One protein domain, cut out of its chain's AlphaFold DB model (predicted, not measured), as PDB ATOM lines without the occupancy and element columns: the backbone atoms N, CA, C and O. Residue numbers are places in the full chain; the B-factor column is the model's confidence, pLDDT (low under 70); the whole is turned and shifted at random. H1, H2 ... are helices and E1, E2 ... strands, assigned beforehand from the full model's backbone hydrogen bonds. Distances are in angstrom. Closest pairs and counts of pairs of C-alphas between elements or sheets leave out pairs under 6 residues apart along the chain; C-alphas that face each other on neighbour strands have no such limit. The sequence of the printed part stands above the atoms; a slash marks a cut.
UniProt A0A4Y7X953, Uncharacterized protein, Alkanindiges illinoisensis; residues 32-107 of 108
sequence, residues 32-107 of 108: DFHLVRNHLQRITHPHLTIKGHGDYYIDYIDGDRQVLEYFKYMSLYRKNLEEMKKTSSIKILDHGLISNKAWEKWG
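Overview. This is residues 32 to 107 of the 108 residues of an uncharacterized protein of Alkanindiges illinoisensis (UniProt A0A4Y7X953). A twisted sheet of four strands forms a wall with one helix over each face: H1 covers the edge strand E1 on one face, and H2 covers E2 on the opposite face. After E4, residues 98 to 107 form a tail with no named element. The printed part has 76 residues, with two named helices and four named strands in the order H1, E1, E2, E3, H2, E4. The sheet is mixed, in the order E1, E3, E2, E4, and the class is mixed, helices and strands. The whole is compact, with a radius of gyration of the C-alphas of 12.1 A and spans of 32 by 28 by 17 A.

Along the chain. H1, residues 32 to 44, begins at C-alpha 32, (-31.838, -3.132, 6.677), and is 18.3 A long from first to last C-alpha. E1, residues 49 to 52, is 10.3 A long. E2, residues 56 to 62, measures 18.7 A, and E3, residues 65 to 71, measures 19.0 A. H2, residues 74 to 85, is 16.3 A long and begins at C-alpha 74, (-19.115, 9.026, -2.017). E4, residues 90 to 97, is 19.9 A long, bends by 65 degrees at residue 93 and ends at C-alpha 97, (-18.106, 7.954, 6.846).

Arrangement. Edge strand E1 is parallel to E3 at 16 degrees, with N 51 and O 68 at 3.0 A. E3 and E2 are an antiparallel hairpin at 160 degrees, with N 67 and O 60 at 2.8 A. E2 and edge strand E4 are antiparallel at 167 degrees, with N 59 and O 94 at 2.8 A. H1 is on the sheet, over E1 and along the strands, at a height over the sheet of 10.3 A, though its local plane is fitted to just 6 C-alphas; its closest C-alphas to E1 are those of Asn 38 and Ile 50, 6.8 A apart. H2 is on the opposite face, over E2 and along the strands at 19 degrees on the local plane, with a height over the sheet of 8.8 A; the closest C-alphas of H2 and E2 are those of Tyr 77 and Tyr 56, 6.5 A apart. With helices on both faces of the sheet, the arrangement has three layers. E3, H2 and E4 make a split strand-helix-strand unit, two strands running the same way with E2 between them, and its crossover is right-handed. H1 and H2 are apart. In both helices every O i to N i+4 pair is within hydrogen-bond range.

Size, cuts and confidence. The two C-alphas farthest apart, those of Asp 32 and Ser 88, are 35.0 A from each other. The printed part has no cut, and the five links between named elements are tight. The mean pLDDT of the printed part is 89.4, and residues 100 to 107 are under 70.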
ATOM      1  N   ASP A  32     -31.041  -3.056   5.438       86.94
ATOM      2  CA  ASP A  32     -31.838  -3.132   6.677       86.94
ATOM      3  C   ASP A  32     -31.204  -2.331   7.818       86.94
ATOM      4  O   ASP A  32     -31.880  -1.585   8.523       86.94
ATOM      5  N   PHE A  33     -29.874  -2.385   7.929       85.62
ATOM      6  CA  PHE A  33     -29.121  -1.572   8.881       85.62
ATOM      7  C   PHE A  33     -29.392  -0.065   8.738       85.62
ATOM      8  O   PHE A  33     -29.576   0.623   9.740       85.62
ATOM      9  N   HIS A  34     -29.447   0.464   7.510       88.69
ATOM     10  CA  HIS A  34     -29.732   1.885   7.273       88.69
ATOM     11  C   HIS A  34     -31.143   2.249   7.728       88.69
ATOM     12  O   HIS A  34     -31.339   3.313   8.312       88.69
ATOM     13  N   LEU A  35     -32.109   1.360   7.490       88.38
ATOM     14  CA  LEU A  35     -33.497   1.553   7.902       88.38
ATOM     15  C   LEU A  35     -33.621   1.568   9.426       88.38
ATOM     16  O   LEU A  35     -34.196   2.504   9.980       88.38
ATOM     17  N   VAL A  36     -33.031   0.578  10.101       88.56
ATOM     18  CA  VAL A  36     -33.056   0.463  11.566       88.56
ATOM     19  C   VAL A  36     -32.360   1.653  12.220       88.56
ATOM     20  O   VAL A  36     -32.933   2.269  13.116       88.56
ATOM     21  N   ARG A  37     -31.169   2.036  11.741       88.31
ATOM     22  CA  ARG A  37     -30.439   3.209  12.246       88.31
ATOM     23  C   ARG A  37     -31.278   4.477  12.121       88.31
ATOM     24  O   ARG A  37     -31.489   5.169  13.112       88.31
ATOM     25  N   ASN A  38     -31.776   4.769  10.919       89.56
ATOM     26  CA  ASN A  38     -32.555   5.979  10.678       89.56
ATOM     27  C   ASN A  38     -33.845   5.989  11.515       89.56
ATOM     28  O   ASN A  38     -34.260   7.041  11.996       89.56
ATOM     29  N   HIS A  39     -34.485   4.831  11.704       88.88
ATOM     30  CA  HIS A  39     -35.667   4.708  12.552       88.88
ATOM     31  C   HIS A  39     -35.345   4.984  14.027       88.88
ATOM     32  O   HIS A  39     -36.011   5.806  14.651       88.88
ATOM     33  N   LEU A  40     -34.284   4.371  14.561       87.81
ATOM     34  CA  LEU A  40     -33.842   4.579  15.940       87.81
ATOM     35  C   LEU A  40     -33.494   6.047  16.210       87.81
ATOM     36  O   LEU A  40     -33.880   6.600  17.238       87.81
ATOM     37  N   GLN A  41     -32.806   6.702  15.277       88.62
ATOM     38  CA  GLN A  41     -32.446   8.113  15.408       88.62
ATOM     39  C   GLN A  41     -33.674   9.034  15.399       88.62
ATOM     40  O   GLN A  41     -33.712   9.989  16.164       88.62
ATOM     41  N   ARG A  42     -34.713   8.724  14.608       89.62
ATOM     42  CA  ARG A  42     -35.981   9.483  14.633       89.62
ATOM     43  C   ARG A  42     -36.706   9.376  15.973       89.62
ATOM     44  O   ARG A  42     -37.364  10.326  16.375       89.62
ATOM     45  N   ILE A  43     -36.603   8.228  16.642       89.31
ATOM     46  CA  ILE A  43     -37.219   8.008  17.958       89.31
ATOM     47  C   ILE A  43     -36.411   8.707  19.055       89.31
ATOM     48  O   ILE A  43     -36.979   9.399  19.893       89.31
ATOM     49  N   THR A  44     -35.090   8.529  19.052       87.19
ATOM     50  CA  THR A  44     -34.195   9.071  20.091       87.19
ATOM     51  C   THR A  44     -34.001  10.582  19.970       87.19
ATOM     52  O   THR A  44     -33.829  11.258  20.980       87.19
ATOM     53  N   HIS A  45     -34.072  11.128  18.753       87.81
ATOM     54  CA  HIS A  45     -33.859  12.545  18.469       87.81
ATOM     55  C   HIS A  45     -34.967  13.090  17.550       87.81
ATOM     56  O   HIS A  45     -34.740  13.340  16.365       87.81
ATOM     57  N   PRO A  46     -36.184  13.322  18.069       86.38
ATOM     58  CA  PRO A  46     -37.336  13.717  17.248       86.38
ATOM     59  C   PRO A  46     -37.204  15.107  16.601       86.38
ATOM     60  O   PRO A  46     -37.941  15.427  15.672       86.38
ATOM     61  N   HIS A  47     -36.274  15.936  17.077       87.56
ATOM     62  CA  HIS A  47     -35.970  17.253  16.513       87.56
ATOM     63  C   HIS A  47     -35.024  17.187  15.298       87.56
ATOM     64  O   HIS A  47     -34.914  18.163  14.556       87.56
ATOM     65  N   LEU A  48     -34.353  16.050  15.079       90.94
ATOM     66  CA  LEU A  48     -33.442  15.837  13.960       90.94
ATOM     67  C   LEU A  48     -34.221  15.437  12.702       90.94
ATOM     68  O   LEU A  48     -34.951  14.444  12.669       90.94
ATOM     69  N   THR A  49     -34.023  16.183  11.616       94.75
ATOM     70  CA  THR A  49     -34.573  15.805  10.311       94.75
ATOM     71  C   THR A  49     -33.633  14.819   9.626       94.75
ATOM     72  O   THR A  49     -32.539  15.190   9.215       94.75
ATOM     73  N   ILE A  50     -34.063  13.565   9.460       92.88
ATOM     74  CA  ILE A  50     -33.222  12.512   8.862       92.88
ATOM     75  C   ILE A  50     -33.602  12.256   7.408       92.88
ATOM     76  O   ILE A  50     -34.727  11.819   7.123       92.88
ATOM     77  N   LYS A  51     -32.639  12.466   6.505       94.62
ATOM     78  CA  LYS A  51     -32.786  12.312   5.051       94.62
ATOM     79  C   LYS A  51     -31.868  11.222   4.496       94.62
ATOM     80  O   LYS A  51     -30.774  10.992   4.999       94.62
ATOM     81  N   GLY A  52     -32.313  10.584   3.415       93.12
ATOM     82  CA  GLY A  52     -31.504   9.629   2.659       93.12
ATOM     83  C   GLY A  52     -31.157   8.341   3.413       93.12
ATOM     84  O   GLY A  52     -31.746   7.995   4.439       93.12
ATOM     85  N   HIS A  53     -30.207   7.595   2.859       92.38
ATOM     86  CA  HIS A  53     -29.659   6.368   3.433       92.38
ATOM     87  C   HIS A  53     -28.242   6.138   2.894       92.38
ATOM     88  O   HIS A  53     -27.867   6.678   1.851       92.38
ATOM     89  N   GLY A  54     -27.461   5.319   3.591       92.06
ATOM     90  CA  GLY A  54     -26.069   5.056   3.242       92.06
ATOM     91  C   GLY A  54     -25.122   5.216   4.418       92.06
ATOM     92  O   GLY A  54     -25.547   5.410   5.564       92.06
ATOM     93  N   ASP A  55     -23.836   5.111   4.101       91.81
ATOM     94  CA  ASP A  55     -22.754   5.110   5.083       91.81
ATOM     95  C   ASP A  55     -22.051   6.470   5.158       91.81
ATOM     96  O   ASP A  55     -21.423   6.773   6.162       91.81
ATOM     97  N   TYR A  56     -22.175   7.321   4.139       94.50
ATOM     98  CA  TYR A  56     -21.674   8.695   4.205       94.50
ATOM     99  C   TYR A  56     -22.741   9.611   4.789       94.50
ATOM    100  O   TYR A  56     -23.926   9.408   4.519       94.50
ATOM    101  N   TYR A  57     -22.342  10.622   5.553       95.06
ATOM    102  CA  TYR A  57     -23.282  11.550   6.175       95.06
ATOM    103  C   TYR A  57     -22.771  12.984   6.213       95.06
ATOM    104  O   TYR A  57     -21.561  13.221   6.203       95.06
ATOM    105  N   ILE A  58     -23.717  13.915   6.300       96.19
ATOM    106  CA  ILE A  58     -23.491  15.316   6.652       96.19
ATOM    107  C   ILE A  58     -24.539  15.686   7.707       96.19
ATOM    108  O   ILE A  58     -25.736  15.517   7.476       96.19
ATOM    109  N   ASP A  59     -24.078  16.161   8.858       95.25
ATOM    110  CA  ASP A  59     -24.877  16.785   9.909       95.25
ATOM    111  C   ASP A  59     -24.733  18.302   9.785       95.25
ATOM    112  O   ASP A  59     -23.616  18.832   9.778       95.25
ATOM    113  N   TYR A  60     -25.844  19.008   9.627       96.38
ATOM    114  CA  TYR A  60     -25.837  20.439   9.362       96.38
ATOM    115  C   TYR A  60     -27.088  21.133   9.895       96.38
ATOM    116  O   TYR A  60     -28.141  20.528  10.079       96.38
ATOM    117  N   ILE A  61     -26.972  22.435  10.123       96.06
ATOM    118  CA  ILE A  61     -28.085  23.321  10.448       96.06
ATOM    119  C   ILE A  61     -28.478  24.074   9.182       96.06
ATOM    120  O   ILE A  61     -27.624  24.683   8.535       96.06
ATOM    121  N   ASP A  62     -29.765  24.034   8.853       94.38
ATOM    122  CA  ASP A  62     -30.399  24.807   7.785       94.38
ATOM    123  C   ASP A  62     -31.537  25.639   8.392       94.38
ATOM    124  O   ASP A  62     -32.560  25.103   8.839       94.38
ATOM    125  N   GLY A  63     -31.309  26.950   8.505       89.44
ATOM    126  CA  GLY A  63     -32.144  27.836   9.320       89.44
ATOM    127  C   GLY A  63     -32.117  27.422  10.796       89.44
ATOM    128  O   GLY A  63     -31.052  27.371  11.402       89.44
ATOM    129  N   ASP A  64     -33.281  27.083  11.355       90.62
ATOM    130  CA  ASP A  64     -33.429  26.642  12.754       90.62
ATOM    131  C   ASP A  64     -33.543  25.115  12.903       90.62
ATOM    132  O   ASP A  64     -33.913  24.607  13.963       90.62
ATOM    133  N   ARG A  65     -33.291  24.349  11.833       93.00
ATOM    134  CA  ARG A  65     -33.469  22.892  11.829       93.00
ATOM    135  C   ARG A  65     -32.140  22.184  11.662       93.00
ATOM    136  O   ARG A  65     -31.413  22.437  10.704       93.00
ATOM    137  N   GLN A  66     -31.867  21.240  12.557       94.94
ATOM    138  CA  GLN A  66     -30.765  20.306  12.380       94.94
ATOM    139  C   GLN A  66     -31.196  19.168  11.451       94.94
ATOM    140  O   GLN A  66     -32.258  18.553  11.620       94.94
ATOM    141  N   VAL A  67     -30.365  18.899  10.453       95.62
ATOM    142  CA  VAL A  67     -30.591  17.900   9.419       95.62
ATOM    143  C   VAL A  67     -29.403  16.952   9.389       95.62
ATOM    144  O   VAL A  67     -28.256  17.370   9.266       95.62
ATOM    145  N   LEU A  68     -29.706  15.659   9.439       94.69
ATOM    146  CA  LEU A  68     -28.741  14.591   9.240       94.69
ATOM    147  C   LEU A  68     -29.065  13.889   7.924       94.69
ATOM    148  O   LEU A  68     -30.066  13.174   7.808       94.69
ATOM    149  N   GLU A  69     -28.237  14.126   6.914       96.12
ATOM    150  CA  GLU A  69     -28.433  13.578   5.577       96.12
ATOM    151  C   GLU A  69     -27.423  12.479   5.268       96.12
ATOM    152  O   GLU A  69     -26.214  12.649   5.435       96.12
ATOM    153  N   TYR A  70     -27.938  11.343   4.800       94.94
ATOM    154  CA  TYR A  70     -27.166  10.161   4.460       94.94
ATOM    155  C   TYR A  70     -27.066   9.941   2.956       94.94
ATOM    156  O   TYR A  70     -28.053  10.020   2.221       94.94
ATOM    157  N   PHE A  71     -25.875   9.541   2.524       95.00
ATOM    158  CA  PHE A  71     -25.544   9.303   1.131       95.00
ATOM    159  C   PHE A  71     -24.984   7.899   0.940       95.00
ATOM    160  O   PHE A  71     -24.040   7.459   1.605       95.00
ATOM    161  N   LYS A  72     -25.533   7.203  -0.051       92.62
ATOM    162  CA  LYS A  72     -25.064   5.881  -0.463       92.62
ATOM    163  C   LYS A  72     -23.734   5.925  -1.217       92.62
ATOM    164  O   LYS A  72     -22.941   4.995  -1.118       92.62
ATOM    165  N   TYR A  73     -23.496   6.992  -1.977       93.25
ATOM    166  CA  TYR A  73     -22.339   7.117  -2.863       93.25
ATOM    167  C   TYR A  73     -21.437   8.275  -2.435       93.25
ATOM    168  O   TYR A  73     -21.905   9.399  -2.250       93.25
ATOM    169  N   MET A  74     -20.125   8.020  -2.370       94.69
ATOM    170  CA  MET A  74     -19.115   9.026  -2.017       94.69
ATOM    171  C   MET A  74     -19.129  10.237  -2.962       94.69
ATOM    172  O   MET A  74     -18.893  11.362  -2.529       94.69
ATOM    173  N   SER A  75     -19.406  10.019  -4.251       95.50
ATOM    174  CA  SER A  75     -19.489  11.085  -5.257       95.50
ATOM    175  C   SER A  75     -20.618  12.069  -4.954       95.50
ATOM    176  O   SER A  75     -20.400  13.279  -4.994       95.50
ATOM    177  N   LEU A  76     -21.799  11.558  -4.597       95.69
ATOM    178  CA  LEU A  76     -22.953  12.378  -4.240       95.69
ATOM    179  C   LEU A  76     -22.712  13.130  -2.928       95.69
ATOM    180  O   LEU A  76     -22.972  14.327  -2.863       95.69
ATOM    181  N   TYR A  77     -22.151  12.448  -1.927       97.31
ATOM    182  CA  TYR A  77     -21.724  13.061  -0.668       97.31
ATOM    183  C   TYR A  77     -20.761  14.235  -0.903       97.31
ATOM    184  O   TYR A  77     -21.011  15.340  -0.434       97.31
ATOM    185  N   ARG A  78     -19.688  14.024  -1.679       97.44
ATOM    186  CA  ARG A  78     -18.696  15.071  -1.972       97.44
ATOM    187  C   ARG A  78     -19.317  16.257  -2.694       97.44
ATOM    188  O   ARG A  78     -19.038  17.391  -2.329       97.44
ATOM    189  N   LYS A  79     -20.158  15.995  -3.699       97.50
ATOM    190  CA  LYS A  79     -20.843  17.051  -4.447       97.50
ATOM    191  C   LYS A  79     -21.687  17.926  -3.514       97.50
ATOM    192  O   LYS A  79     -21.510  19.138  -3.516       97.50
ATOM    193  N   ASN A  80     -22.540  17.307  -2.695       97.19
ATOM    194  CA  ASN A  80     -23.410  18.040  -1.773       97.19
ATOM    195  C   ASN A  80     -22.608  18.791  -0.710       97.19
ATOM    196  O   ASN A  80     -22.902  19.947  -0.441       97.19
ATOM    197  N   LEU A  81     -21.553  18.186  -0.157       97.50
ATOM    198  CA  LEU A  81     -20.693  18.853   0.819       97.50
ATOM    199  C   LEU A  81     -20.070  20.137   0.247       97.50
ATOM    200  O   LEU A  81     -20.063  21.169   0.911       97.50
ATOM    201  N   GLU A  82     -19.562  20.089  -0.986       97.25
ATOM    202  CA  GLU A  82     -18.972  21.260  -1.647       97.25
ATOM    203  C   GLU A  82     -20.012  22.325  -2.024       97.25
ATOM    204  O   GLU A  82     -19.702  23.515  -2.010       97.25
ATOM    205  N   GLU A  83     -21.247  21.930  -2.338       96.69
ATOM    206  CA  GLU A  83     -22.365  22.861  -2.550       96.69
ATOM    207  C   GLU A  83     -22.804  23.522  -1.231       96.69
ATOM    208  O   GLU A  83     -22.956  24.744  -1.164       96.69
ATOM    209  N   MET A  84     -22.914  22.747  -0.150       96.12
ATOM    210  CA  MET A  84     -23.286  23.238   1.180       96.12
ATOM    211  C   MET A  84     -22.239  24.198   1.752       96.12
ATOM    212  O   MET A  84     -22.604  25.239   2.284       96.12
ATOM    213  N   LYS A  85     -20.940  23.929   1.564       95.00
ATOM    214  CA  LYS A  85     -19.855  24.845   1.975       95.00
ATOM    215  C   LYS A  85     -19.931  26.229   1.324       95.00
ATOM    216  O   LYS A  85     -19.414  27.192   1.882       95.00
ATOM    217  N   LYS A  86     -20.530  26.331   0.135       95.69
ATOM    218  CA  LYS A  86     -20.719  27.603  -0.584       95.69
ATOM    219  C   LYS A  86     -21.996  28.330  -0.163       95.69
ATOM    220  O   LYS A  86     -22.178  29.490  -0.520       95.69
ATOM    221  N   THR A  87     -22.880  27.654   0.563       94.06
ATOM    222  CA  THR A  87     -24.199  28.159   0.936       94.06
ATOM    223  C   THR A  87     -24.127  28.785   2.324       94.06
ATOM    224  O   THR A  87     -23.982  28.086   3.320       94.06
ATOM    225  N   SER A  88     -24.246  30.111   2.409       87.69
ATOM    226  CA  SER A  88     -24.082  30.859   3.667       87.69
ATOM    227  C   SER A  88     -25.149  30.567   4.728       87.69
ATOM    228  O   SER A  88     -24.902  30.804   5.908       87.69
ATOM    229  N   SER A  89     -26.319  30.054   4.336       92.56
ATOM    230  CA  SER A  89     -27.397  29.678   5.260       92.56
ATOM    231  C   SER A  89     -27.186  28.323   5.935       92.56
ATOM    232  O   SER A  89     -27.908  28.006   6.879       92.56
ATOM    233  N   ILE A  90     -26.224  27.525   5.462       95.12
ATOM    234  CA  ILE A  90     -25.972  26.176   5.965       95.12
ATOM    235  C   ILE A  90     -24.743  26.190   6.867       95.12
ATOM    236  O   ILE A  90     -23.645  26.566   6.454       95.12
ATOM    237  N   LYS A  91     -24.908  25.705   8.097       96.44
ATOM    238  CA  LYS A  91     -23.798  25.482   9.026       96.44
ATOM    239  C   LYS A  91     -23.561  23.989   9.190       96.44
ATOM    240  O   LYS A  91     -24.328  23.308   9.859       96.44
ATOM    241  N   ILE A  92     -22.475  23.488   8.611       96.56
ATOM    242  CA  ILE A  92     -22.064  22.088   8.770       96.56
ATOM    243  C   ILE A  92     -21.533  21.883  10.197       96.56
ATOM    244  O   ILE A  92     -20.679  22.642  10.655       96.56
ATOM    245  N   LEU A  93     -22.059  20.875  10.890       94.25
ATOM    246  CA  LEU A  93     -21.677  20.499  12.253       94.25
ATOM    247  C   LEU A  93     -20.638  19.376  12.249       94.25
ATOM    248  O   LEU A  93     -19.606  19.488  12.903       94.25
ATOM    249  N   ASP A  94     -20.913  18.311  11.498       93.94
ATOM    250  CA  ASP A  94     -20.050  17.140  11.361       93.94
ATOM    251  C   ASP A  94     -20.334  16.445  10.025       93.94
ATOM    252  O   ASP A  94     -21.404  16.603   9.440       93.94
ATOM    253  N   HIS A  95     -19.383  15.682   9.499       95.06
ATOM    254  CA  HIS A  95     -19.582  14.916   8.275       95.06
ATOM    255  C   HIS A  95     -18.521  13.827   8.123       95.06
ATOM    256  O   HIS A  95     -17.386  13.960   8.579       95.06
ATOM    257  N   GLY A  96     -18.843  12.761   7.392       93.50
ATOM    258  CA  GLY A  96     -17.855  11.726   7.120       93.50
ATOM    259  C   GLY A  96     -18.440  10.392   6.700       93.50
ATOM    260  O   GLY A  96     -19.512  10.310   6.103       93.50
ATOM    261  N   LEU A  97     -17.682   9.338   6.995       92.12
ATOM    262  CA  LEU A  97     -18.106   7.954   6.846       92.12
ATOM    263  C   LEU A  97     -18.493   7.415   8.224       92.12
ATOM    264  O   LEU A  97     -17.720   7.494   9.178       92.12
ATOM    265  N   ILE A  98     -19.681   6.837   8.307       86.31
ATOM    266  CA  ILE A  98     -20.188   6.149   9.486       86.31
ATOM    267  C   ILE A  98     -19.287   4.956   9.762       86.31
ATOM    268  O   ILE A  98     -19.204   4.012   8.978       86.31
ATOM    269  N   SER A  99     -18.623   4.993  10.912       76.62
ATOM    270  CA  SER A  99     -18.009   3.799  11.477       76.62
ATOM    271  C   SER A  99     -19.100   2.789  11.841       76.62
ATOM    272  O   SER A  99     -20.181   3.174  12.289       76.62
ATOM    273  N   ASN A 100     -18.794   1.493  11.758       67.19
ATOM    274  CA  ASN A 100     -19.686   0.419  12.214       67.19
ATOM    275  C   ASN A 100     -20.106   0.551  13.690       67.19
ATOM    276  O   ASN A 100     -21.044  -0.120  14.098       67.19
ATOM    277  N   LYS A 101     -19.434   1.401  14.479       67.81
ATOM    278  CA  LYS A 101     -19.765   1.717  15.877       67.81
ATOM    279  C   LYS A 101     -20.447   3.071  16.072       67.81
ATOM    280  O   LYS A 101     -20.809   3.422  17.181       67.81
ATOM    281  N   ALA A 102     -20.635   3.867  15.021       65.12
ATOM    282  CA  ALA A 102     -21.171   5.220  15.177       65.12
ATOM    283  C   ALA A 102     -22.647   5.246  15.620       65.12
ATOM    284  O   ALA A 102     -23.138   6.301  16.000       65.12
ATOM    285  N   TRP A 103     -23.349   4.107  15.607       62.41
ATOM    286  CA  TRP A 103     -24.665   3.967  16.238       62.41
ATOM    287  C   TRP A 103     -24.585   3.971  17.772       62.41
ATOM    288  O   TRP A 103     -25.539   4.412  18.398       62.41
ATOM    289  N   GLU A 104     -23.452   3.584  18.374       62.62
ATOM    290  CA  GLU A 104     -23.217   3.674  19.828       62.62
ATOM    291  C   GLU A 104     -23.210   5.133  20.300       62.62
ATOM    292  O   GLU A 104     -23.618   5.422  21.412       62.62
ATOM    293  N   LYS A 105     -22.835   6.080  19.430       60.56
ATOM    294  CA  LYS A 105     -22.919   7.524  19.715       60.56
ATOM    295  C   LYS A 105     -24.358   8.019  19.931       60.56
ATOM    296  O   LYS A 105     -24.542   9.108  20.460       60.56
ATOM    297  N   TRP A 106     -25.346   7.255  19.466       60.47
ATOM    298  CA  TRP A 106     -26.771   7.600  19.497       60.47
ATOM    299  C   TRP A 106     -27.609   6.593  20.297       60.47
ATOM    300  O   TRP A 106     -28.820   6.770  20.422       60.47
ATOM    301  N   GLY A 107     -26.986   5.517  20.782       50.06
ATOM    302  CA  GLY A 107     -27.591   4.574  21.708       50.06
ATOM    303  C   GLY A 107     -27.305   5.035  23.129       50.06
ATOM    304  O   GLY A 107     -26.136   5.152  23.464       50.06
TER     305      GLY A 107